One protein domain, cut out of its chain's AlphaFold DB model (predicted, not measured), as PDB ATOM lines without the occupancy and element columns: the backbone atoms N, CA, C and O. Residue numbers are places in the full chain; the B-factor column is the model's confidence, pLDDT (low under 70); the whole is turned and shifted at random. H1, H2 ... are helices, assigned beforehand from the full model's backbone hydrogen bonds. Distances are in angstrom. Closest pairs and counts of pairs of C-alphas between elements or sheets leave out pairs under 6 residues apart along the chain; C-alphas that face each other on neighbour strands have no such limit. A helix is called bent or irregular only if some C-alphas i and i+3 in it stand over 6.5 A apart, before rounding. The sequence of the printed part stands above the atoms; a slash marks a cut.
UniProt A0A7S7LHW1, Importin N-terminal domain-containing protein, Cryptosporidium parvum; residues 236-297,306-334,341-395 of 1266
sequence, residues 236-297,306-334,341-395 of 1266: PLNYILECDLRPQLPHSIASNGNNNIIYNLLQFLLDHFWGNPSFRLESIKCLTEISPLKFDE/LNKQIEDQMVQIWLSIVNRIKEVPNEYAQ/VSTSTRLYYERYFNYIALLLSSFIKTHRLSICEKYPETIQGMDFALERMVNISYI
ATOM      1  N   PRO A 236     101.842 -49.988  45.656       71.31
ATOM      2  CA  PRO A 236     102.285 -51.116  46.464       71.31
ATOM      3  C   PRO A 236     102.209 -52.449  45.711       71.31
ATOM      4  O   PRO A 236     101.164 -52.826  45.174       71.31
ATOM      5  N   LEU A 237     103.310 -53.201  45.735       66.25
ATOM      6  CA  LEU A 237     103.467 -54.454  44.991       66.25
ATOM      7  C   LEU A 237     102.392 -55.499  45.339       66.25
ATOM      8  O   LEU A 237     101.911 -56.205  44.449       66.25
ATOM      9  N   ASN A 238     101.967 -55.549  46.606       66.81
ATOM     10  CA  ASN A 238     100.902 -56.445  47.067       66.81
ATOM     11  C   ASN A 238      99.613 -56.227  46.266       66.81
ATOM     12  O   ASN A 238      98.981 -57.188  45.844       66.81
ATOM     13  N   TYR A 239      99.281 -54.977  45.933       67.75
ATOM     14  CA  TYR A 239      98.073 -54.666  45.174       67.75
ATOM     15  C   TYR A 239      98.116 -55.224  43.740       67.75
ATOM     16  O   TYR A 239      97.097 -55.657  43.209       67.75
ATOM     17  N   ILE A 240      99.296 -55.262  43.113       70.19
ATOM     18  CA  ILE A 240      99.483 -55.752  41.735       70.19
ATOM     19  C   ILE A 240      99.471 -57.289  41.680       70.19
ATOM     20  O   ILE A 240      98.937 -57.868  40.731       70.19
ATOM     21  N   LEU A 241     100.069 -57.948  42.677       65.81
ATOM     22  CA  LEU A 241     100.276 -59.402  42.689       65.81
ATOM     23  C   LEU A 241      99.126 -60.183  43.351       65.81
ATOM     24  O   LEU A 241      98.863 -61.323  42.967       65.81
ATOM     25  N   GLU A 242      98.399 -59.578  44.293       66.75
ATOM     26  CA  GLU A 242      97.251 -60.208  44.967       66.75
ATOM     27  C   GLU A 242      95.940 -60.079  44.173       66.75
ATOM     28  O   GLU A 242      94.986 -60.820  44.420       66.75
ATOM     29  N   CYS A 243      95.877 -59.165  43.200       65.38
ATOM     30  CA  CYS A 243      94.682 -58.941  42.389       65.38
ATOM     31  C   CYS A 243      94.433 -60.101  41.407       65.38
ATOM     32  O   CYS A 243      95.044 -60.173  40.339       65.38
ATOM     33  N   ASP A 244      93.483 -60.981  41.740       64.06
ATOM     34  CA  ASP A 244      92.983 -62.017  40.829       64.06
ATOM     35  C   ASP A 244      91.994 -61.424  39.822       64.06
ATOM     36  O   ASP A 244      90.891 -61.014  40.184       64.06
ATOM     37  N   LEU A 245      92.370 -61.400  38.543       64.62
ATOM     38  CA  LEU A 245      91.521 -60.898  37.462       64.62
ATOM     39  C   LEU A 245      90.543 -61.955  36.929       64.62
ATOM     40  O   LEU A 245      89.598 -61.600  36.222       64.62
ATOM     41  N   ARG A 246      90.697 -63.239  37.297       63.59
ATOM     42  CA  ARG A 246      89.790 -64.333  36.874       63.59
ATOM     43  C   ARG A 246      88.296 -64.063  37.100       63.59
ATOM     44  O   ARG A 246      87.532 -64.380  36.192       63.59
ATOM     45  N   PRO A 247      87.839 -63.488  38.231       56.34
ATOM     46  CA  PRO A 247      86.415 -63.249  38.457       56.34
ATOM     47  C   PRO A 247      85.828 -62.147  37.563       56.34
ATOM     48  O   PRO A 247      84.612 -62.067  37.422       56.34
ATOM     49  N   GLN A 248      86.670 -61.290  36.981       56.28
ATOM     50  CA  GLN A 248      86.258 -60.140  36.168       56.28
ATOM     51  C   GLN A 248      86.390 -60.409  34.659       56.28
ATOM     52  O   GLN A 248      85.993 -59.574  33.845       56.28
ATOM     53  N   LEU A 249      86.937 -61.569  34.278       60.03
ATOM     54  CA  LEU A 249      87.145 -61.980  32.893       60.03
ATOM     55  C   LEU A 249      85.987 -62.873  32.405       60.03
ATOM     56  O   LEU A 249      85.541 -63.762  33.132       60.03
ATOM     57  N   PRO A 250      85.517 -62.704  31.157       56.34
ATOM     58  CA  PRO A 250      84.544 -63.606  30.542       56.34
ATOM     59  C   PRO A 250      85.030 -65.064  30.531       56.34
ATOM     60  O   PRO A 250      86.208 -65.338  30.286       56.34
ATOM     61  N   HIS A 251      84.117 -66.028  30.710       53.34
ATOM     62  CA  HIS A 251      84.440 -67.467  30.728       53.34
ATOM     63  C   HIS A 251      85.144 -67.986  29.456       53.34
ATOM     64  O   HIS A 251      85.783 -69.032  29.505       53.34
ATOM     65  N   SER A 252      85.054 -67.263  28.332       50.03
ATOM     66  CA  SER A 252      85.761 -67.559  27.075       50.03
ATOM     67  C   SER A 252      87.265 -67.264  27.123       50.03
ATOM     68  O   SER A 252      88.013 -67.812  26.318       50.03
ATOM     69  N   ILE A 253      87.705 -66.408  28.048       54.91
ATOM     70  CA  ILE A 253      89.095 -65.956  28.208       54.91
ATOM     71  C   ILE A 253      89.744 -66.642  29.423       54.91
ATOM     72  O   ILE A 253      90.930 -66.953  29.406       54.91
ATOM     73  N   ALA A 254      88.951 -66.972  30.447       49.75
ATOM     74  CA  ALA A 254      89.418 -67.550  31.710       49.75
ATOM     75  C   ALA A 254      89.896 -69.023  31.642       49.75
ATOM     76  O   ALA A 254      90.374 -69.546  32.645       49.75
ATOM     77  N   SER A 255      89.751 -69.728  30.509       45.28
ATOM     78  CA  SER A 255      89.880 -71.198  30.459       45.28
ATOM     79  C   SER A 255      91.287 -71.756  30.199       45.28
ATOM     80  O   SER A 255      91.423 -72.969  30.053       45.28
ATOM     81  N   ASN A 256      92.330 -70.926  30.126       48.88
ATOM     82  CA  ASN A 256      93.692 -71.382  29.827       48.88
ATOM     83  C   ASN A 256      94.643 -71.133  31.008       48.88
ATOM     84  O   ASN A 256      95.465 -70.225  30.964       48.88
ATOM     85  N   GLY A 257      94.560 -71.945  32.067       48.19
ATOM     86  CA  GLY A 257      95.583 -71.954  33.122       48.19
ATOM     87  C   GLY A 257      95.145 -72.604  34.436       48.19
ATOM     88  O   GLY A 257      93.987 -72.513  34.823       48.19
ATOM     89  N   ASN A 258      96.080 -73.278  35.111       50.00
ATOM     90  CA  ASN A 258      95.890 -74.026  36.362       50.00
ATOM     91  C   ASN A 258      95.047 -73.278  37.420       50.00
ATOM     92  O   ASN A 258      95.407 -72.185  37.852       50.00
ATOM     93  N   ASN A 259      94.000 -73.926  37.944       50.78
ATOM     94  CA  ASN A 259      93.072 -73.360  38.943       50.78
ATOM     95  C   ASN A 259      93.729 -72.906  40.268       50.78
ATOM     96  O   ASN A 259      93.107 -72.164  41.025       50.78
ATOM     97  N   ASN A 260      94.977 -73.296  40.542       51.16
ATOM     98  CA  ASN A 260      95.650 -73.062  41.824       51.16
ATOM     99  C   ASN A 260      96.428 -71.730  41.930       51.16
ATOM    100  O   ASN A 260      96.964 -71.462  43.001       51.16
ATOM    101  N   ILE A 261      96.521 -70.909  40.873       55.56
ATOM    102  CA  ILE A 261      97.358 -69.685  40.857       55.56
ATOM    103  C   ILE A 261      96.520 -68.458  40.466       55.56
ATOM    104  O   ILE A 261      95.728 -68.536  39.533       55.56
ATOM    105  N   ILE A 262      96.698 -67.340  41.178       58.12
ATOM    106  CA  ILE A 262      96.054 -66.035  40.921       58.12
ATOM    107  C   ILE A 262      96.439 -65.528  39.520       58.12
ATOM    108  O   ILE A 262      97.626 -65.452  39.204       58.12
ATOM    109  N   TYR A 263      95.456 -65.180  38.677       64.19
ATOM    110  CA  TYR A 263      95.723 -64.585  37.361       64.19
ATOM    111  C   TYR A 263      95.882 -63.078  37.531       64.19
ATOM    112  O   TYR A 263      94.910 -62.322  37.549       64.19
ATOM    113  N   ASN A 264      97.124 -62.662  37.723       69.38
ATOM    114  CA  ASN A 264      97.470 -61.276  37.982       69.38
ATOM    115  C   ASN A 264      97.493 -60.435  36.693       69.38
ATOM    116  O   ASN A 264      97.518 -60.938  35.564       69.38
ATOM    117  N   LEU A 265      97.506 -59.113  36.874       72.62
ATOM    118  CA  LEU A 265      97.553 -58.124  35.792       72.62
ATOM    119  C   LEU A 265      98.712 -58.358  34.814       72.62
ATOM    120  O   LEU A 265      98.583 -58.110  33.617       72.62
ATOM    121  N   LEU A 266      99.832 -58.876  35.312       72.81
ATOM    122  CA  LEU A 266     101.026 -59.144  34.517       72.81
ATOM    123  C   LEU A 266     100.830 -60.310  33.556       72.81
ATOM    124  O   LEU A 266     101.150 -60.183  32.373       72.81
ATOM    125  N   GLN A 267     100.256 -61.412  34.039       73.94
ATOM    126  CA  GLN A 267      99.933 -62.552  33.192       73.94
ATOM    127  C   GLN A 267      98.899 -62.161  32.122       73.94
ATOM    128  O   GLN A 267      99.065 -62.501  30.952       73.94
ATOM    129  N   PHE A 268      97.909 -61.336  32.482       75.75
ATOM    130  CA  PHE A 268      96.936 -60.780  31.534       75.75
ATOM    131  C   PHE A 268      97.580 -59.956  30.407       75.75
ATOM    132  O   PHE A 268      97.267 -60.151  29.229       75.75
ATOM    133  N   LEU A 269      98.516 -59.060  30.742       79.94
ATOM    134  CA  LEU A 269      99.243 -58.261  29.750       79.94
ATOM    135  C   LEU A 269     100.117 -59.132  28.833       79.94
ATOM    136  O   LEU A 269     100.160 -58.904  27.617       79.94
ATOM    137  N   LEU A 270     100.785 -60.140  29.399       77.31
ATOM    138  CA  LEU A 270     101.647 -61.069  28.664       77.31
ATOM    139  C   LEU A 270     100.869 -61.963  27.693       77.31
ATOM    140  O   LEU A 270     101.355 -62.223  26.590       77.31
ATOM    141  N   ASP A 271      99.675 -62.417  28.069       78.00
ATOM    142  CA  ASP A 271      98.903 -63.353  27.253       78.00
ATOM    143  C   ASP A 271      98.135 -62.680  26.117       78.00
ATOM    144  O   ASP A 271      98.069 -63.223  25.011       78.00
ATOM    145  N   HIS A 272      97.592 -61.485  26.357       77.50
ATOM    146  CA  HIS A 272      96.653 -60.859  25.427       77.50
ATOM    147  C   HIS A 272      97.220 -59.670  24.642       77.50
ATOM    148  O   HIS A 272      96.796 -59.438  23.507       77.50
ATOM    149  N   PHE A 273      98.190 -58.931  25.192       81.81
ATOM    150  CA  PHE A 273      98.659 -57.670  24.595       81.81
ATOM    151  C   PHE A 273     100.072 -57.754  24.006       81.81
ATOM    152  O   PHE A 273     100.349 -57.087  23.007       81.81
ATOM    153  N   TRP A 274     100.938 -58.634  24.521       80.81
ATOM    154  CA  TRP A 274     102.298 -58.817  23.992       80.81
ATOM    155  C   TRP A 274     102.327 -59.290  22.527       80.81
ATOM    156  O   TRP A 274     103.171 -58.860  21.734       80.81
ATOM    157  N   GLY A 275     101.395 -60.166  22.137       79.62
ATOM    158  CA  GLY A 275     101.346 -60.735  20.786       79.62
ATOM    159  C   GLY A 275     101.139 -59.684  19.688       79.62
ATOM    160  O   GLY A 275     101.730 -59.796  18.613       79.62
ATOM    161  N   ASN A 276     100.377 -58.619  19.960       81.38
ATOM    162  CA  ASN A 276     100.037 -57.595  18.972       81.38
ATOM    163  C   ASN A 276     101.124 -56.497  18.890       81.38
ATOM    164  O   ASN A 276     101.370 -55.823  19.893       81.38
ATOM    165  N   PRO A 277     101.731 -56.235  17.713       79.50
ATOM    166  CA  PRO A 277     102.755 -55.195  17.552       79.50
ATOM    167  C   PRO A 277     102.327 -53.791  18.003       79.50
ATOM    168  O   PRO A 277     103.166 -53.007  18.436       79.50
ATOM    169  N   SER A 278     101.029 -53.474  17.940       81.38
ATOM    170  CA  SER A 278     100.513 -52.149  18.313       81.38
ATOM    171  C   SER A 278     100.584 -51.879  19.821       81.38
ATOM    172  O   SER A 278     100.674 -50.724  20.225       81.38
ATOM    173  N   PHE A 279     100.553 -52.928  20.648       85.44
ATOM    174  CA  PHE A 279     100.517 -52.820  22.114       85.44
ATOM    175  C   PHE A 279     101.788 -53.342  22.783       85.44
ATOM    176  O   PHE A 279     102.120 -52.911  23.886       85.44
ATOM    177  N   ARG A 280     102.540 -54.209  22.092       87.25
ATOM    178  CA  ARG A 280     103.737 -54.887  22.604       87.25
ATOM    179  C   ARG A 280     104.721 -53.956  23.310       87.25
ATOM    180  O   ARG A 280     105.194 -54.296  24.386       87.25
ATOM    181  N   LEU A 281     105.028 -52.795  22.726       86.81
ATOM    182  CA  LEU A 281     105.990 -51.853  23.312       86.81
ATOM    183  C   LEU A 281     105.521 -51.311  24.666       86.81
ATOM    184  O   LEU A 281     106.306 -51.273  25.607       86.81
ATOM    185  N   GLU A 282     104.252 -50.918  24.779       86.94
ATOM    186  CA  GLU A 282     103.707 -50.390  26.035       86.94
ATOM    187  C   GLU A 282     103.573 -51.498  27.088       86.94
ATOM    188  O   GLU A 282     103.890 -51.274  28.251       86.94
ATOM    189  N   SER A 283     103.218 -52.723  26.683       86.81
ATOM    190  CA  SER A 283     103.207 -53.880  27.589       86.81
ATOM    191  C   SER A 283     104.594 -54.179  28.172       86.81
ATOM    192  O   SER A 283     104.700 -54.463  29.364       86.81
ATOM    193  N   ILE A 284     105.663 -54.079  27.368       88.38
ATOM    194  CA  ILE A 284     107.041 -54.262  27.855       88.38
ATOM    195  C   ILE A 284     107.409 -53.181  28.869       88.38
ATOM    196  O   ILE A 284     108.024 -53.501  29.885       88.38
ATOM    197  N   LYS A 285     107.027 -51.920  28.633       88.00
ATOM    198  CA  LYS A 285     107.293 -50.839  29.593       88.00
ATOM    199  C   LYS A 285     106.631 -51.113  30.937       88.00
ATOM    200  O   LYS A 285     107.324 -51.089  31.944       88.00
ATOM    201  N   CYS A 286     105.347 -51.486  30.948       87.00
ATOM    202  CA  CYS A 286     104.652 -51.843  32.188       87.00
ATOM    203  C   CYS A 286     105.384 -52.953  32.962       87.00
ATOM    204  O   CYS A 286     105.530 -52.872  34.176       87.00
ATOM    205  N   LEU A 287     105.882 -53.977  32.262       85.38
ATOM    206  CA  LEU A 287     106.662 -55.059  32.876       85.38
ATOM    207  C   LEU A 287     108.033 -54.583  33.383       85.38
ATOM    208  O   LEU A 287     108.529 -55.075  34.397       85.38
ATOM    209  N   THR A 288     108.646 -53.625  32.689       87.12
ATOM    210  CA  THR A 288     109.957 -53.068  33.041       87.12
ATOM    211  C   THR A 288     109.888 -52.270  34.340       87.12
ATOM    212  O   THR A 288     110.783 -52.426  35.163       87.12
ATOM    213  N   GLU A 289     108.820 -51.497  34.559       85.12
ATOM    214  CA  GLU A 289     108.622 -50.705  35.788       85.12
ATOM    215  C   GLU A 289     108.387 -51.566  37.035       85.12
ATOM    216  O   GLU A 289     108.742 -51.171  38.139       85.12
ATOM    217  N   ILE A 290     107.836 -52.773  36.872       78.88
ATOM    218  CA  ILE A 290     107.590 -53.696  37.994       78.88
ATOM    219  C   ILE A 290     108.835 -54.529  38.331       78.88
ATOM    220  O   ILE A 290     109.048 -54.914  39.477       78.88
ATOM    221  N   SER A 291     109.697 -54.775  37.342       78.44
ATOM    222  CA  SER A 291     110.919 -55.578  37.485       78.44
ATOM    223  C   SER A 291     111.918 -55.134  38.580       78.44
ATOM    224  O   SER A 291     112.583 -56.012  39.131       78.44
ATOM    225  N   PRO A 292     112.095 -53.836  38.915       77.56
ATOM    226  CA  PRO A 292     113.034 -53.410  39.950       77.56
ATOM    227  C   PRO A 292     112.494 -53.510  41.387       77.56
ATOM    228  O   PRO A 292     113.279 -53.338  42.323       77.56
ATOM    229  N   LEU A 293     111.199 -53.770  41.589       72.75
ATOM    230  CA  LEU A 293     110.569 -53.733  42.912       72.75
ATOM    231  C   LEU A 293     111.046 -54.907  43.790       72.75
ATOM    232  O   LEU A 293     110.926 -56.076  43.425       72.75
ATOM    233  N   LYS A 294     111.614 -54.600  44.964       65.62
ATOM    234  CA  LYS A 294     112.109 -55.599  45.927       65.62
ATOM    235  C   LYS A 294     111.005 -56.032  46.892       65.62
ATOM    236  O   LYS A 294     110.164 -55.225  47.271       65.62
ATOM    237  N   PHE A 295     111.062 -57.286  47.336       64.56
ATOM    238  CA  PHE A 295     110.240 -57.776  48.443       64.56
ATOM    239  C   PHE A 295     110.863 -57.317  49.765       64.56
ATOM    240  O   PHE A 295     112.061 -57.523  49.973       64.56
ATOM    241  N   ASP A 296     110.076 -56.717  50.658       55.34
ATOM    242  CA  ASP A 296     110.536 -56.451  52.020       55.34
ATOM    243  C   ASP A 296     110.740 -57.784  52.755       55.34
ATOM    244  O   ASP A 296     109.796 -58.469  53.144       55.34
ATOM    245  N   GLU A 297     112.000 -58.167  52.978       51.09
ATOM    246  CA  GLU A 297     112.354 -59.366  53.755       51.09
ATOM    247  C   GLU A 297     111.990 -59.240  55.252       51.09
ATOM    248  O   GLU A 297     112.063 -60.224  55.995       51.09
ATOM    249  N   LEU A 306     102.761 -66.326  52.636       48.16
ATOM    250  CA  LEU A 306     102.445 -65.225  51.712       48.16
ATOM    251  C   LEU A 306     103.617 -64.910  50.765       48.16
ATOM    252  O   LEU A 306     103.447 -64.902  49.548       48.16
ATOM    253  N   ASN A 307     104.837 -64.796  51.302       59.91
ATOM    254  CA  ASN A 307     106.042 -64.555  50.494       59.91
ATOM    255  C   ASN A 307     106.309 -65.690  49.497       59.91
ATOM    256  O   ASN A 307     106.746 -65.446  48.377       59.91
ATOM    257  N   LYS A 308     105.979 -66.935  49.862       66.38
ATOM    258  CA  LYS A 308     106.166 -68.090  48.978       66.38
ATOM    259  C   LYS A 308     105.209 -68.072  47.782       66.38
ATOM    260  O   LYS A 308     105.627 -68.397  46.679       66.38
ATOM    261  N   GLN A 309     103.953 -67.660  47.978       67.44
ATOM    262  CA  GLN A 309     102.993 -67.517  46.877       67.44
ATOM    263  C   GLN A 309     103.410 -66.414  45.896       67.44
ATOM    264  O   GLN A 309     103.335 -66.615  44.687       67.44
ATOM    265  N   ILE A 310     103.890 -65.281  46.409       68.94
ATOM    266  CA  ILE A 310     104.392 -64.162  45.600       68.94
ATOM    267  C   ILE A 310     105.645 -64.571  44.807       68.94
ATOM    268  O   ILE A 310     105.748 -64.296  43.610       68.94
ATOM    269  N   GLU A 311     106.574 -65.294  45.438       72.06
ATOM    270  CA  GLU A 311     107.743 -65.860  44.757       72.06
ATOM    271  C   GLU A 311     107.346 -66.834  43.634       72.06
ATOM    272  O   GLU A 311     107.859 -66.724  42.518       72.06
ATOM    273  N   ASP A 312     106.417 -67.761  43.899       74.62
ATOM    274  CA  ASP A 312     105.948 -68.743  42.912       74.62
ATOM    275  C   ASP A 312     105.264 -68.057  41.710       74.62
ATOM    276  O   ASP A 312     105.446 -68.475  40.563       74.62
ATOM    277  N   GLN A 313     104.528 -66.962  41.937       74.12
ATOM    278  CA  GLN A 313     103.945 -66.150  40.862       74.12
ATOM    279  C   GLN A 313     105.017 -65.482  39.994       74.12
ATOM    280  O   GLN A 313     104.929 -65.499  38.766       74.12
ATOM    281  N   MET A 314     106.052 -64.919  40.612       77.56
ATOM    282  CA  MET A 314     107.126 -64.236  39.890       77.56
ATOM    283  C   MET A 314     107.988 -65.198  39.071       77.56
ATOM    284  O   MET A 314     108.450 -64.844  37.986       77.56
ATOM    285  N   VAL A 315     108.137 -66.443  39.530       81.00
ATOM    286  CA  VAL A 315     108.727 -67.529  38.736       81.00
ATOM    287  C   VAL A 315     107.916 -67.783  37.459       81.00
ATOM    288  O   VAL A 315     108.499 -67.895  36.381       81.00
ATOM    289  N   GLN A 316     106.582 -67.829  37.542       79.12
ATOM    290  CA  GLN A 316     105.726 -68.019  36.361       79.12
ATOM    291  C   GLN A 316     105.772 -66.823  35.403       79.12
ATOM    292  O   GLN A 316     105.833 -67.015  34.186       79.12
ATOM    293  N   ILE A 317     105.808 -65.598  35.936       81.44
ATOM    294  CA  ILE A 317     105.970 -64.378  35.135       81.44
ATOM    295  C   ILE A 317     107.302 -64.415  34.383       81.44
ATOM    296  O   ILE A 317     107.328 -64.192  33.174       81.44
ATOM    297  N   TRP A 318     108.397 -64.769  35.062       86.69
ATOM    298  CA  TRP A 318     109.713 -64.912  34.438       86.69
ATOM    299  C   TRP A 318     109.696 -65.915  33.277       86.69
ATOM    300  O   TRP A 318     110.126 -65.594  32.167       86.69
ATOM    301  N   LEU A 319     109.151 -67.114  33.500       85.00
ATOM    302  CA  LEU A 319     109.062 -68.146  32.463       85.00
ATOM    303  C   LEU A 319     108.193 -67.694  31.280       85.00
ATOM    304  O   LEU A 319     108.559 -67.924  30.125       85.00
ATOM    305  N   SER A 320     107.084 -67.002  31.548       82.75
ATOM    306  CA  SER A 320     106.203 -66.441  30.520       82.75
ATOM    307  C   SER A 320     106.900 -65.352  29.700       82.75
ATOM    308  O   SER A 320     106.854 -65.406  28.471       82.75
ATOM    309  N   ILE A 321     107.618 -64.417  30.337       85.69
ATOM    310  CA  ILE A 321     108.430 -63.394  29.653       85.69
ATOM    311  C   ILE A 321     109.446 -64.066  28.729       85.69
ATOM    312  O   ILE A 321     109.523 -63.746  27.541       85.69
ATOM    313  N   VAL A 322     110.202 -65.037  29.246       86.50
ATOM    314  CA  VAL A 322     111.220 -65.745  28.465       86.50
ATOM    315  C   VAL A 322     110.601 -66.475  27.270       86.50
ATOM    316  O   VAL A 322     111.129 -66.392  26.162       86.50
ATOM    317  N   ASN A 323     109.468 -67.155  27.455       86.25
ATOM    318  CA  ASN A 323     108.780 -67.853  26.368       86.25
ATOM    319  C   ASN A 323     108.248 -66.884  25.301       86.25
ATOM    320  O   ASN A 323     108.401 -67.149  24.111       86.25
ATOM    321  N   ARG A 324     107.727 -65.718  25.697       83.69
ATOM    322  CA  ARG A 324     107.295 -64.668  24.761       83.69
ATOM    323  C   ARG A 324     108.448 -64.020  23.997       83.69
ATOM    324  O   ARG A 324     108.272 -63.624  22.847       83.69
ATOM    325  N   ILE A 325     109.636 -63.927  24.595       84.62
ATOM    326  CA  ILE A 325     110.845 -63.473  23.889       84.62
ATOM    327  C   ILE A 325     111.319 -64.544  22.893       84.62
ATOM    328  O   ILE A 325     111.733 -64.195  21.790       84.62
ATOM    329  N   LYS A 326     111.205 -65.841  23.227       83.75
ATOM    330  CA  LYS A 326     111.526 -66.956  22.308       83.75
ATOM    331  C   LYS A 326     110.655 -66.974  21.051       83.75
ATOM    332  O   LYS A 326     111.128 -67.409  20.006       83.75
ATOM    333  N   GLU A 327     109.406 -66.516  21.140       77.88
ATOM    334  CA  GLU A 327     108.491 -66.434  19.992       77.88
ATOM    335  C   GLU A 327     108.964 -65.443  18.915       77.88
ATOM    336  O   GLU A 327     108.529 -65.545  17.769       77.88
ATOM    337  N   VAL A 328     109.847 -64.491  19.247       71.25
ATOM    338  CA  VAL A 328     110.347 -63.494  18.294       71.25
ATOM    339  C   VAL A 328     111.580 -64.036  17.556       71.25
ATOM    340  O   VAL A 328     112.609 -64.279  18.186       71.25
ATOM    341  N   PRO A 329     111.522 -64.201  16.216       71.12
ATOM    342  CA  PRO A 329     112.646 -64.671  15.413       71.12
ATOM    343  C   PRO A 329     113.913 -63.826  15.571       71.12
ATOM    344  O   PRO A 329     113.880 -62.597  15.526       71.12
ATOM    345  N   ASN A 330     115.055 -64.510  15.635       65.94
ATOM    346  CA  ASN A 330     116.379 -63.892  15.778       65.94
ATOM    347  C   ASN A 330     116.785 -63.024  14.578       65.94
ATOM    348  O   ASN A 330     117.620 -62.136  14.717       65.94
ATOM    349  N   GLU A 331     116.194 -63.267  13.408       63.69
ATOM    350  CA  GLU A 331     116.467 -62.520  12.174       63.69
ATOM    351  C   GLU A 331     116.115 -61.033  12.309       63.69
ATOM    352  O   GLU A 331     116.777 -60.184  11.713       63.69
ATOM    353  N   TYR A 332     115.149 -60.691  13.170       68.75
ATOM    354  CA  TYR A 332     114.776 -59.303  13.433       68.75
ATOM    355  C   TYR A 332     115.857 -58.509  14.170       68.75
ATOM    356  O   TYR A 332     115.825 -57.288  14.111       68.75
ATOM    357  N   ALA A 333     116.830 -59.159  14.819       61.03
ATOM    358  CA  ALA A 333     117.960 -58.475  15.454       61.03
ATOM    359  C   ALA A 333     118.967 -57.904  14.437       61.03
ATOM    360  O   ALA A 333     119.770 -57.047  14.790       61.03
ATOM    361  N   GLN A 334     118.914 -58.345  13.173       65.19
ATOM    362  CA  GLN A 334     119.759 -57.854  12.078       65.19
ATOM    363  C   GLN A 334     119.002 -56.881  11.158       65.19
ATOM    364  O   GLN A 334     119.196 -56.879   9.944       65.19
ATOM    365  N   VAL A 341     113.902 -52.609   4.543       66.38
ATOM    366  CA  VAL A 341     113.039 -52.281   5.703       66.38
ATOM    367  C   VAL A 341     112.647 -50.795   5.695       66.38
ATOM    368  O   VAL A 341     113.502 -49.924   5.561       66.38
ATOM    369  N   SER A 342     111.354 -50.479   5.855       74.75
ATOM    370  CA  SER A 342     110.891 -49.088   5.990       74.75
ATOM    371  C   SER A 342     111.449 -48.428   7.258       74.75
ATOM    372  O   SER A 342     111.569 -49.073   8.301       74.75
ATOM    373  N   THR A 343     111.717 -47.117   7.214       78.00
ATOM    374  CA  THR A 343     112.239 -46.347   8.363       78.00
ATOM    375  C   THR A 343     111.387 -46.517   9.625       78.00
ATOM    376  O   THR A 343     111.917 -46.647  10.723       78.00
ATOM    377  N   SER A 344     110.061 -46.593   9.475       77.06
ATOM    378  CA  SER A 344     109.121 -46.836  10.578       77.06
ATOM    379  C   SER A 344     109.328 -48.187  11.272       77.06
ATOM    380  O   SER A 344     109.239 -48.276  12.494       77.06
ATOM    381  N   THR A 345     109.630 -49.231  10.505       79.94
ATOM    382  CA  THR A 345     109.816 -50.594  11.010       79.94
ATOM    383  C   THR A 345     111.180 -50.743  11.677       79.94
ATOM    384  O   THR A 345     111.285 -51.387  12.717       79.94
ATOM    385  N   ARG A 346     112.211 -50.070  11.151       79.94
ATOM    386  CA  ARG A 346     113.521 -49.961  11.808       79.94
ATOM    387  C   ARG A 346     113.408 -49.311  13.190       79.94
ATOM    388  O   ARG A 346     113.814 -49.916  14.177       79.94
ATOM    389  N   LEU A 347     112.770 -48.139  13.273       82.06
ATOM    390  CA  LEU A 347     112.553 -47.431  14.543       82.06
ATOM    391  C   LEU A 347     111.744 -48.265  15.548       82.06
ATOM    392  O   LEU A 347     111.971 -48.189  16.756       82.06
ATOM    393  N   TYR A 348     110.792 -49.068  15.064       86.12
ATOM    394  CA  TYR A 348     110.040 -49.989  15.911       86.12
ATOM    395  C   TYR A 348     110.944 -51.069  16.525       86.12
ATOM    396  O   TYR A 348     110.879 -51.286  17.734       86.12
ATOM    397  N   TYR A 349     111.802 -51.719  15.729       84.00
ATOM    398  CA  TYR A 349     112.720 -52.744  16.236       84.00
ATOM    399  C   TYR A 349     113.795 -52.166  17.162       84.00
ATOM    400  O   TYR A 349     114.067 -52.767  18.198       84.00
ATOM    401  N   GLU A 350     114.338 -50.985  16.860       85.44
ATOM    402  CA  GLU A 350     115.257 -50.264  17.753       85.44
ATOM    403  C   GLU A 350     114.632 -50.053  19.141       85.44
ATOM    404  O   GLU A 350     115.212 -50.425  20.162       85.44
ATOM    405  N   ARG A 351     113.397 -49.535  19.186       87.00
ATOM    406  CA  ARG A 351     112.650 -49.358  20.442       87.00
ATOM    407  C   ARG A 351     112.351 -50.686  21.129       87.00
ATOM    408  O   ARG A 351     112.479 -50.780  22.346       87.00
ATOM    409  N   TYR A 352     111.968 -51.706  20.366       88.56
ATOM    410  CA  TYR A 352     111.672 -53.033  20.894       88.56
ATOM    411  C   TYR A 352     112.886 -53.645  21.606       88.56
ATOM    412  O   TYR A 352     112.773 -54.026  22.768       88.56
ATOM    413  N   PHE A 353     114.054 -53.692  20.956       88.50
ATOM    414  CA  PHE A 353     115.261 -54.259  21.563       88.50
ATOM    415  C   PHE A 353     115.770 -53.433  22.745       88.50
ATOM    416  O   PHE A 353     116.241 -54.026  23.711       88.50
ATOM    417  N   ASN A 354     115.612 -52.104  22.718       90.75
ATOM    418  CA  ASN A 354     115.929 -51.267  23.874       90.75
ATOM    419  C   ASN A 354     115.061 -51.636  25.092       90.75
ATOM    420  O   ASN A 354     115.579 -51.906  26.173       90.75
ATOM    421  N   TYR A 355     113.740 -51.739  24.916       90.50
ATOM    422  CA  TYR A 355     112.852 -52.105  26.020       90.50
ATOM    423  C   TYR A 355     113.053 -53.544  26.502       90.50
ATOM    424  O   TYR A 355     112.977 -53.790  27.700       90.50
ATOM    425  N   ILE A 356     113.370 -54.494  25.615       91.00
ATOM    426  CA  ILE A 356     113.743 -55.854  26.034       91.00
ATOM    427  C   ILE A 356     115.050 -55.847  26.835       91.00
ATOM    428  O   ILE A 356     115.130 -56.524  27.858       91.00
ATOM    429  N   ALA A 357     116.055 -55.073  26.412       91.81
ATOM    430  CA  ALA A 357     117.307 -54.940  27.150       91.81
ATOM    431  C   ALA A 357     117.078 -54.355  28.551       91.81
ATOM    432  O   ALA A 357     117.625 -54.878  29.522       91.81
ATOM    433  N   LEU A 358     116.234 -53.324  28.666       92.25
ATOM    434  CA  LEU A 358     115.845 -52.721  29.943       92.25
ATOM    435  C   LEU A 358     115.069 -53.698  30.832       92.25
ATOM    436  O   LEU A 358     115.417 -53.839  32.003       92.25
ATOM    437  N   LEU A 359     114.085 -54.415  30.278       91.38
ATOM    438  CA  LEU A 359     113.293 -55.417  30.994       91.38
ATOM    439  C   LEU A 359     114.185 -56.526  31.562       91.38
ATOM    440  O   LEU A 359     114.172 -56.780  32.766       91.38
ATOM    441  N   LEU A 360     114.995 -57.164  30.707       91.62
ATOM    442  CA  LEU A 360     115.899 -58.238  31.120       91.62
ATOM    443  C   LEU A 360     116.940 -57.730  32.122       91.62
ATOM    444  O   LEU A 360     117.186 -58.385  33.133       91.62
ATOM    445  N   SER A 361     117.522 -56.553  31.875       92.19
ATOM    446  CA  SER A 361     118.494 -55.941  32.781       92.19
ATOM    447  C   SER A 361     117.889 -55.676  34.160       92.19
ATOM    448  O   SER A 361     118.473 -56.084  35.160       92.19
ATOM    449  N   SER A 362     116.733 -55.016  34.222       89.81
ATOM    450  CA  SER A 362     116.053 -54.663  35.469       89.81
ATOM    451  C   SER A 362     115.675 -55.910  36.273       89.81
ATOM    452  O   SER A 362     116.085 -56.058  37.426       89.81
ATOM    453  N   PHE A 363     115.009 -56.874  35.630       89.12
ATOM    454  CA  PHE A 363     114.524 -58.083  36.296       89.12
ATOM    455  C   PHE A 363     115.669 -58.939  36.842       89.12
ATOM    456  O   PHE A 363     115.639 -59.375  37.994       89.12
ATOM    457  N   ILE A 364     116.723 -59.148  36.045       89.81
ATOM    458  CA  ILE A 364     117.885 -59.929  36.477       89.81
ATOM    459  C   ILE A 364     118.641 -59.191  37.591       89.81
ATOM    460  O   ILE A 364     119.032 -59.826  38.567       89.81
ATOM    461  N   LYS A 365     118.838 -57.867  37.501       89.12
ATOM    462  CA  LYS A 365     119.537 -57.093  38.548       89.12
ATOM    463  C   LYS A 365     118.875 -57.245  39.923       89.12
ATOM    464  O   LYS A 365     119.587 -57.361  40.919       89.12
ATOM    465  N   THR A 366     117.547 -57.298  39.979       84.38
ATOM    466  CA  THR A 366     116.802 -57.378  41.245       84.38
ATOM    467  C   THR A 366     116.553 -58.814  41.711       84.38
ATOM    468  O   THR A 366     116.739 -59.117  42.889       84.38
ATOM    469  N   HIS A 367     116.168 -59.719  40.810       83.25
ATOM    470  CA  HIS A 367     115.608 -61.032  41.160       83.25
ATOM    471  C   HIS A 367     116.497 -62.234  40.798       83.25
ATOM    472  O   HIS A 367     116.037 -63.382  40.796       83.25
ATOM    473  N   ARG A 368     117.783 -62.015  40.492       84.00
ATOM    474  CA  ARG A 368     118.706 -63.091  40.089       84.00
ATOM    475  C   ARG A 368     118.764 -64.251  41.088       84.00
ATOM    476  O   ARG A 368     118.557 -65.396  40.694       84.00
ATOM    477  N   LEU A 369     119.060 -63.961  42.359       79.06
ATOM    478  CA  LEU A 369     119.279 -64.987  43.390       79.06
ATOM    479  C   LEU A 369     117.976 -65.612  43.897       79.06
ATOM    480  O   LEU A 369     117.953 -66.799  44.205       79.06
ATOM    481  N   SER A 370     116.910 -64.817  43.998       77.38
ATOM    482  CA  SER A 370     115.637 -65.253  44.575       77.38
ATOM    483  C   SER A 370     114.780 -66.057  43.596       77.38
ATOM    484  O   SER A 370     114.103 -66.989  44.019       77.38
ATOM    485  N   ILE A 371     114.813 -65.724  42.300       78.94
ATOM    486  CA  ILE A 371     113.898 -66.288  41.294       78.94
ATOM    487  C   ILE A 371     114.667 -66.969  40.160       78.94
ATOM    488  O   ILE A 371     114.472 -68.158  39.911       78.94
ATOM    489  N   CYS A 372     115.564 -66.247  39.480       80.75
ATOM    490  CA  CYS A 372     116.144 -66.719  38.215       80.75
ATOM    491  C   CYS A 372     117.011 -67.982  38.395       80.75
ATOM    492  O   CYS A 372     116.932 -68.906  37.588       80.75
ATOM    493  N   GLU A 373     117.794 -68.059  39.475       84.00
ATOM    494  CA  GLU A 373     118.724 -69.170  39.748       84.00
ATOM    495  C   GLU A 373     118.160 -70.258  40.694       84.00
ATOM    496  O   GLU A 373     118.907 -71.139  41.121       84.00
ATOM    497  N   LYS A 374     116.865 -70.221  41.050       79.44
ATOM    498  CA  LYS A 374     116.291 -71.097  42.095       79.44
ATOM    499  C   LYS A 374     115.903 -72.494  41.595       79.44
ATOM    500  O   LYS A 374     116.156 -73.477  42.291       79.44
ATOM    501  N   TYR A 375     115.297 -72.598  40.410       82.88
ATOM    502  CA  TYR A 375     114.793 -73.859  39.853       82.88
ATOM    503  C   TYR A 375     115.490 -74.222  38.526       82.88
ATOM    504  O   TYR A 375     115.928 -73.335  37.797       82.88
ATOM    505  N   PRO A 376     115.565 -75.511  38.140       82.38
ATOM    506  CA  PRO A 376     116.195 -75.911  36.877       82.38
ATOM    507  C   PRO A 376     115.569 -75.260  35.632       82.38
ATOM    508  O   PRO A 376     116.282 -74.875  34.709       82.38
ATOM    509  N   GLU A 377     114.243 -75.099  35.612       82.88
ATOM    510  CA  GLU A 377     113.520 -74.465  34.500       82.88
ATOM    511  C   GLU A 377     113.818 -72.962  34.400       82.88
ATOM    512  O   GLU A 377     113.994 -72.430  33.303       82.88
ATOM    513  N   THR A 378     113.945 -72.273  35.541       84.50
ATOM    514  CA  THR A 378     114.275 -70.842  35.570       84.50
ATOM    515  C   THR A 378     115.719 -70.589  35.155       84.50
ATOM    516  O   THR A 378     115.969 -69.597  34.470       84.50
ATOM    517  N   ILE A 379     116.640 -71.510  35.476       85.81
ATOM    518  CA  ILE A 379     118.041 -71.472  35.027       85.81
ATOM    519  C   ILE A 379     118.121 -71.599  33.501       85.81
ATOM    520  O   ILE A 379     118.800 -70.801  32.864       85.81
ATOM    521  N   GLN A 380     117.366 -72.514  32.882       87.00
ATOM    522  CA  GLN A 380     117.303 -72.590  31.413       87.00
ATOM    523  C   GLN A 380     116.745 -71.299  30.795       87.00
ATOM    524  O   GLN A 380     117.179 -70.872  29.721       87.00
ATOM    525  N   GLY A 381     115.776 -70.667  31.464       86.75
ATOM    526  CA  GLY A 381     115.271 -69.360  31.058       86.75
ATOM    527  C   GLY A 381     116.324 -68.253  31.167       86.75
ATOM    528  O   GLY A 381     116.438 -67.428  30.261       86.75
ATOM    529  N   MET A 382     117.130 -68.279  32.231       89.38
ATOM    530  CA  MET A 382     118.262 -67.380  32.457       89.38
ATOM    531  C   MET A 382     119.344 -67.540  31.388       89.38
ATOM    532  O   MET A 382     119.769 -66.541  30.813       89.38
ATOM    533  N   ASP A 383     119.733 -68.772  31.063       89.75
ATOM    534  CA  ASP A 383     120.734 -69.051  30.029       89.75
ATOM    535  C   ASP A 383     120.299 -68.475  28.674       89.75
ATOM    536  O   ASP A 383     121.065 -67.765  28.019       89.75
ATOM    537  N   PHE A 384     119.031 -68.681  28.295       90.38
ATOM    538  CA  PHE A 384     118.469 -68.088  27.082       90.38
ATOM    539  C   PHE A 384     118.453 -66.553  27.136       90.38
ATOM    540  O   PHE A 384     118.860 -65.901  26.174       90.38
ATOM    541  N   ALA A 385     117.991 -65.959  28.241       91.00
ATOM    542  CA  ALA A 385     117.915 -64.506  28.397       91.00
ATOM    543  C   ALA A 385     119.298 -63.842  28.304       91.00
ATOM    544  O   ALA A 385     119.459 -62.824  27.628       91.00
ATOM    545  N   LEU A 386     120.312 -64.446  28.924       92.00
ATOM    546  CA  LEU A 386     121.694 -63.984  28.857       92.00
ATOM    547  C   LEU A 386     122.272 -64.110  27.443       92.00
ATOM    548  O   LEU A 386     122.902 -63.171  26.958       92.00
ATOM    549  N   GLU A 387     122.010 -65.218  26.747       91.12
ATOM    550  CA  GLU A 387     122.404 -65.384  25.344       91.12
ATOM    551  C   GLU A 387     121.741 -64.320  24.448       91.12
ATOM    552  O   GLU A 387     122.376 -63.742  23.562       91.12
ATOM    553  N   ARG A 388     120.465 -63.992  24.702       89.12
ATOM    554  CA  ARG A 388     119.781 -62.884  24.017       89.12
ATOM    555  C   ARG A 388     120.423 -61.535  24.323       89.12
ATOM    556  O   ARG A 388     120.635 -60.771  23.385       89.12
ATOM    557  N   MET A 389     120.799 -61.258  25.572       91.88
ATOM    558  CA  MET A 389     121.504 -60.018  25.921       91.88
ATOM    559  C   MET A 389     122.856 -59.890  25.213       91.88
ATOM    560  O   MET A 389     123.207 -58.792  24.775       91.88
ATOM    561  N   VAL A 390     123.596 -60.989  25.022       91.94
ATOM    562  CA  VAL A 390     124.835 -60.975  24.221       91.94
ATOM    563  C   VAL A 390     124.538 -60.582  22.773       91.94
ATOM    564  O   VAL A 390     125.216 -59.716  22.228       91.94
ATOM    565  N   ASN A 391     123.493 -61.148  22.163       89.12
ATOM    566  CA  ASN A 391     123.116 -60.818  20.785       89.12
ATOM    567  C   ASN A 391     122.642 -59.365  20.630       89.12
ATOM    568  O   ASN A 391     123.033 -58.701  19.674       89.12
ATOM    569  N   ILE A 392     121.867 -58.851  21.590       89.44
ATOM    570  CA  ILE A 392     121.442 -57.442  21.619       89.44
ATOM    571  C   ILE A 392     122.660 -56.512  21.735       89.44
ATOM    572  O   ILE A 392     122.703 -55.469  21.090       89.44
ATOM    573  N   SER A 393     123.703 -56.924  22.464       90.62
ATOM    574  CA  SER A 393     124.941 -56.142  22.618       90.62
ATOM    575  C   SER A 393     125.724 -55.956  21.300       90.62
ATOM    576  O   SER A 393     126.559 -55.053  21.204       90.62
ATOM    577  N   TYR A 394     125.473 -56.782  20.274       87.50
ATOM    578  CA  TYR A 394     126.084 -56.647  18.942       87.50
ATOM    579  C   TYR A 394     125.335 -55.688  18.000       87.50
ATOM    580  O   TYR A 394     125.866 -55.368  16.934       87.50
ATOM    581  N   ILE A 395     124.138 -55.219  18.371       86.31
ATOM    582  CA  ILE A 395     123.352 -54.264  17.577       86.31
ATOM    583  C   ILE A 395     124.113 -52.929  17.462       86.31
ATOM    584  O   ILE A 395     124.714 -52.454  18.431       86.31
TER     585      ILE A 395
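What this domain is: This is residues 236 to 297, 306 to 334 and 341 to 395 of the 1266 residues of the protein "Importin N-terminal domain-containing protein" of Cryptosporidium parvum (UniProt A0A7S7LHW1). A long helix, H6, kinked near residue 366, is the spine of a loose ring of helices: H3 packs on one side of it, H2 joins H3 to the long H4, and H4 comes back to the last turns of H6 at residues 370 to 372. H7 folds back from that end of H6 as a helical hairpin and also packs on H4, while the short H1 and H5 lie at opposite ends of the whole. Between H1 and H2 a long loop, residues 243 to 264, swings out with its C-alphas 12 to 24 A from the mean of all C-alphas. The printed part has 146 residues with seven named helices, H1 to H7 in chain order, and no named strand; its class is all helix. It is compact, with a radius of gyration of the C-alphas of 15.8 A and spans of 46 by 36 by 27 A.

Where its parts are: Find C-alpha 343 at (112.239, -46.347, 8.363), where H6, residues 343 to 372, begins; it measures 36.4 A from first to last C-alpha and ends with C-alpha 372 at (116.144, -66.719, 38.215). H6 is irregular, with C-alphas 366 and 369 8.3 A apart. Look next at H7, residues 376 to 393, 25.9 A long, and H4, residues 306 to 326, 30.8 A long. H3, residues 277 to 290, measures 21.1 A and is irregular, with C-alphas 278 and 281 7.4 A apart. The short ones are H2, residues 265 to 272, H1, residues 237 to 242, which begins at (103.467, -54.454, 44.991), and H5, residues 330 to 334.

How they stand to each other: Begin at the hub, H6, which touches H3, H4, H5 and H7. With residues 351 to 363 alone it touches H3, at a shallow tilt of 30 degrees, the same way; the closest C-alphas, of Thr 288 and Leu 359, are 4.6 A apart. H6 and H7 form a helical hairpin at a steep tilt of 39 degrees, closest at the C-alphas of Cys 372 and Thr 378, 5.2 A. H4 touches H6 at Val 315 and Ile 371, their closest C-alphas, 5.9 A apart, and H7 at Val 322 and Gly 381, 6.0 A. H2 touches H4, closest at the C-alphas of Gln 267 and Ile 317, 6.6 A. H2 and H3, a helical hairpin, only just touch, with 3 pairs of C-alphas within 8 A; the closest, of Leu 269 and Ser 283, are 6.3 A apart. H5 and H6 only just touch, also with 3 pairs, closest at the C-alphas of Tyr 332 and Tyr 349, 7.4 A. H1 is close to but not clearly touching H2, at the C-alphas of Ile 240 and Leu 265, 6.7 A, while H3 and H4 are apart. The packing is only just mostly aligned, helices lying at shallow tilts, in 4 of 6 pairs. Every O i to N i+4 pair is within hydrogen-bond range in H1, H2, H4 and H7; the counts are 7 of 10 in H3, 24 of 26 in H6, and 0 of 1 in H5, where 2 of 2 O i to N i+3 pairs are.

The domain as a whole: The two C-alphas farthest apart, of Leu 306 and Ser 342, are 49.2 A apart. Residues 298 to 305 are not printed, leaving 11.7 A between C-alphas 297 and 306, and residues 335 to 340 are not printed, leaving 10.8 A between C-alphas 334 and 341. Of the links that are printed whole, H1 to H2 is long. The mean pLDDT of the printed part of this predicted model is 76.7, and 42 printed residues are under 70, among them residues 241 to 264.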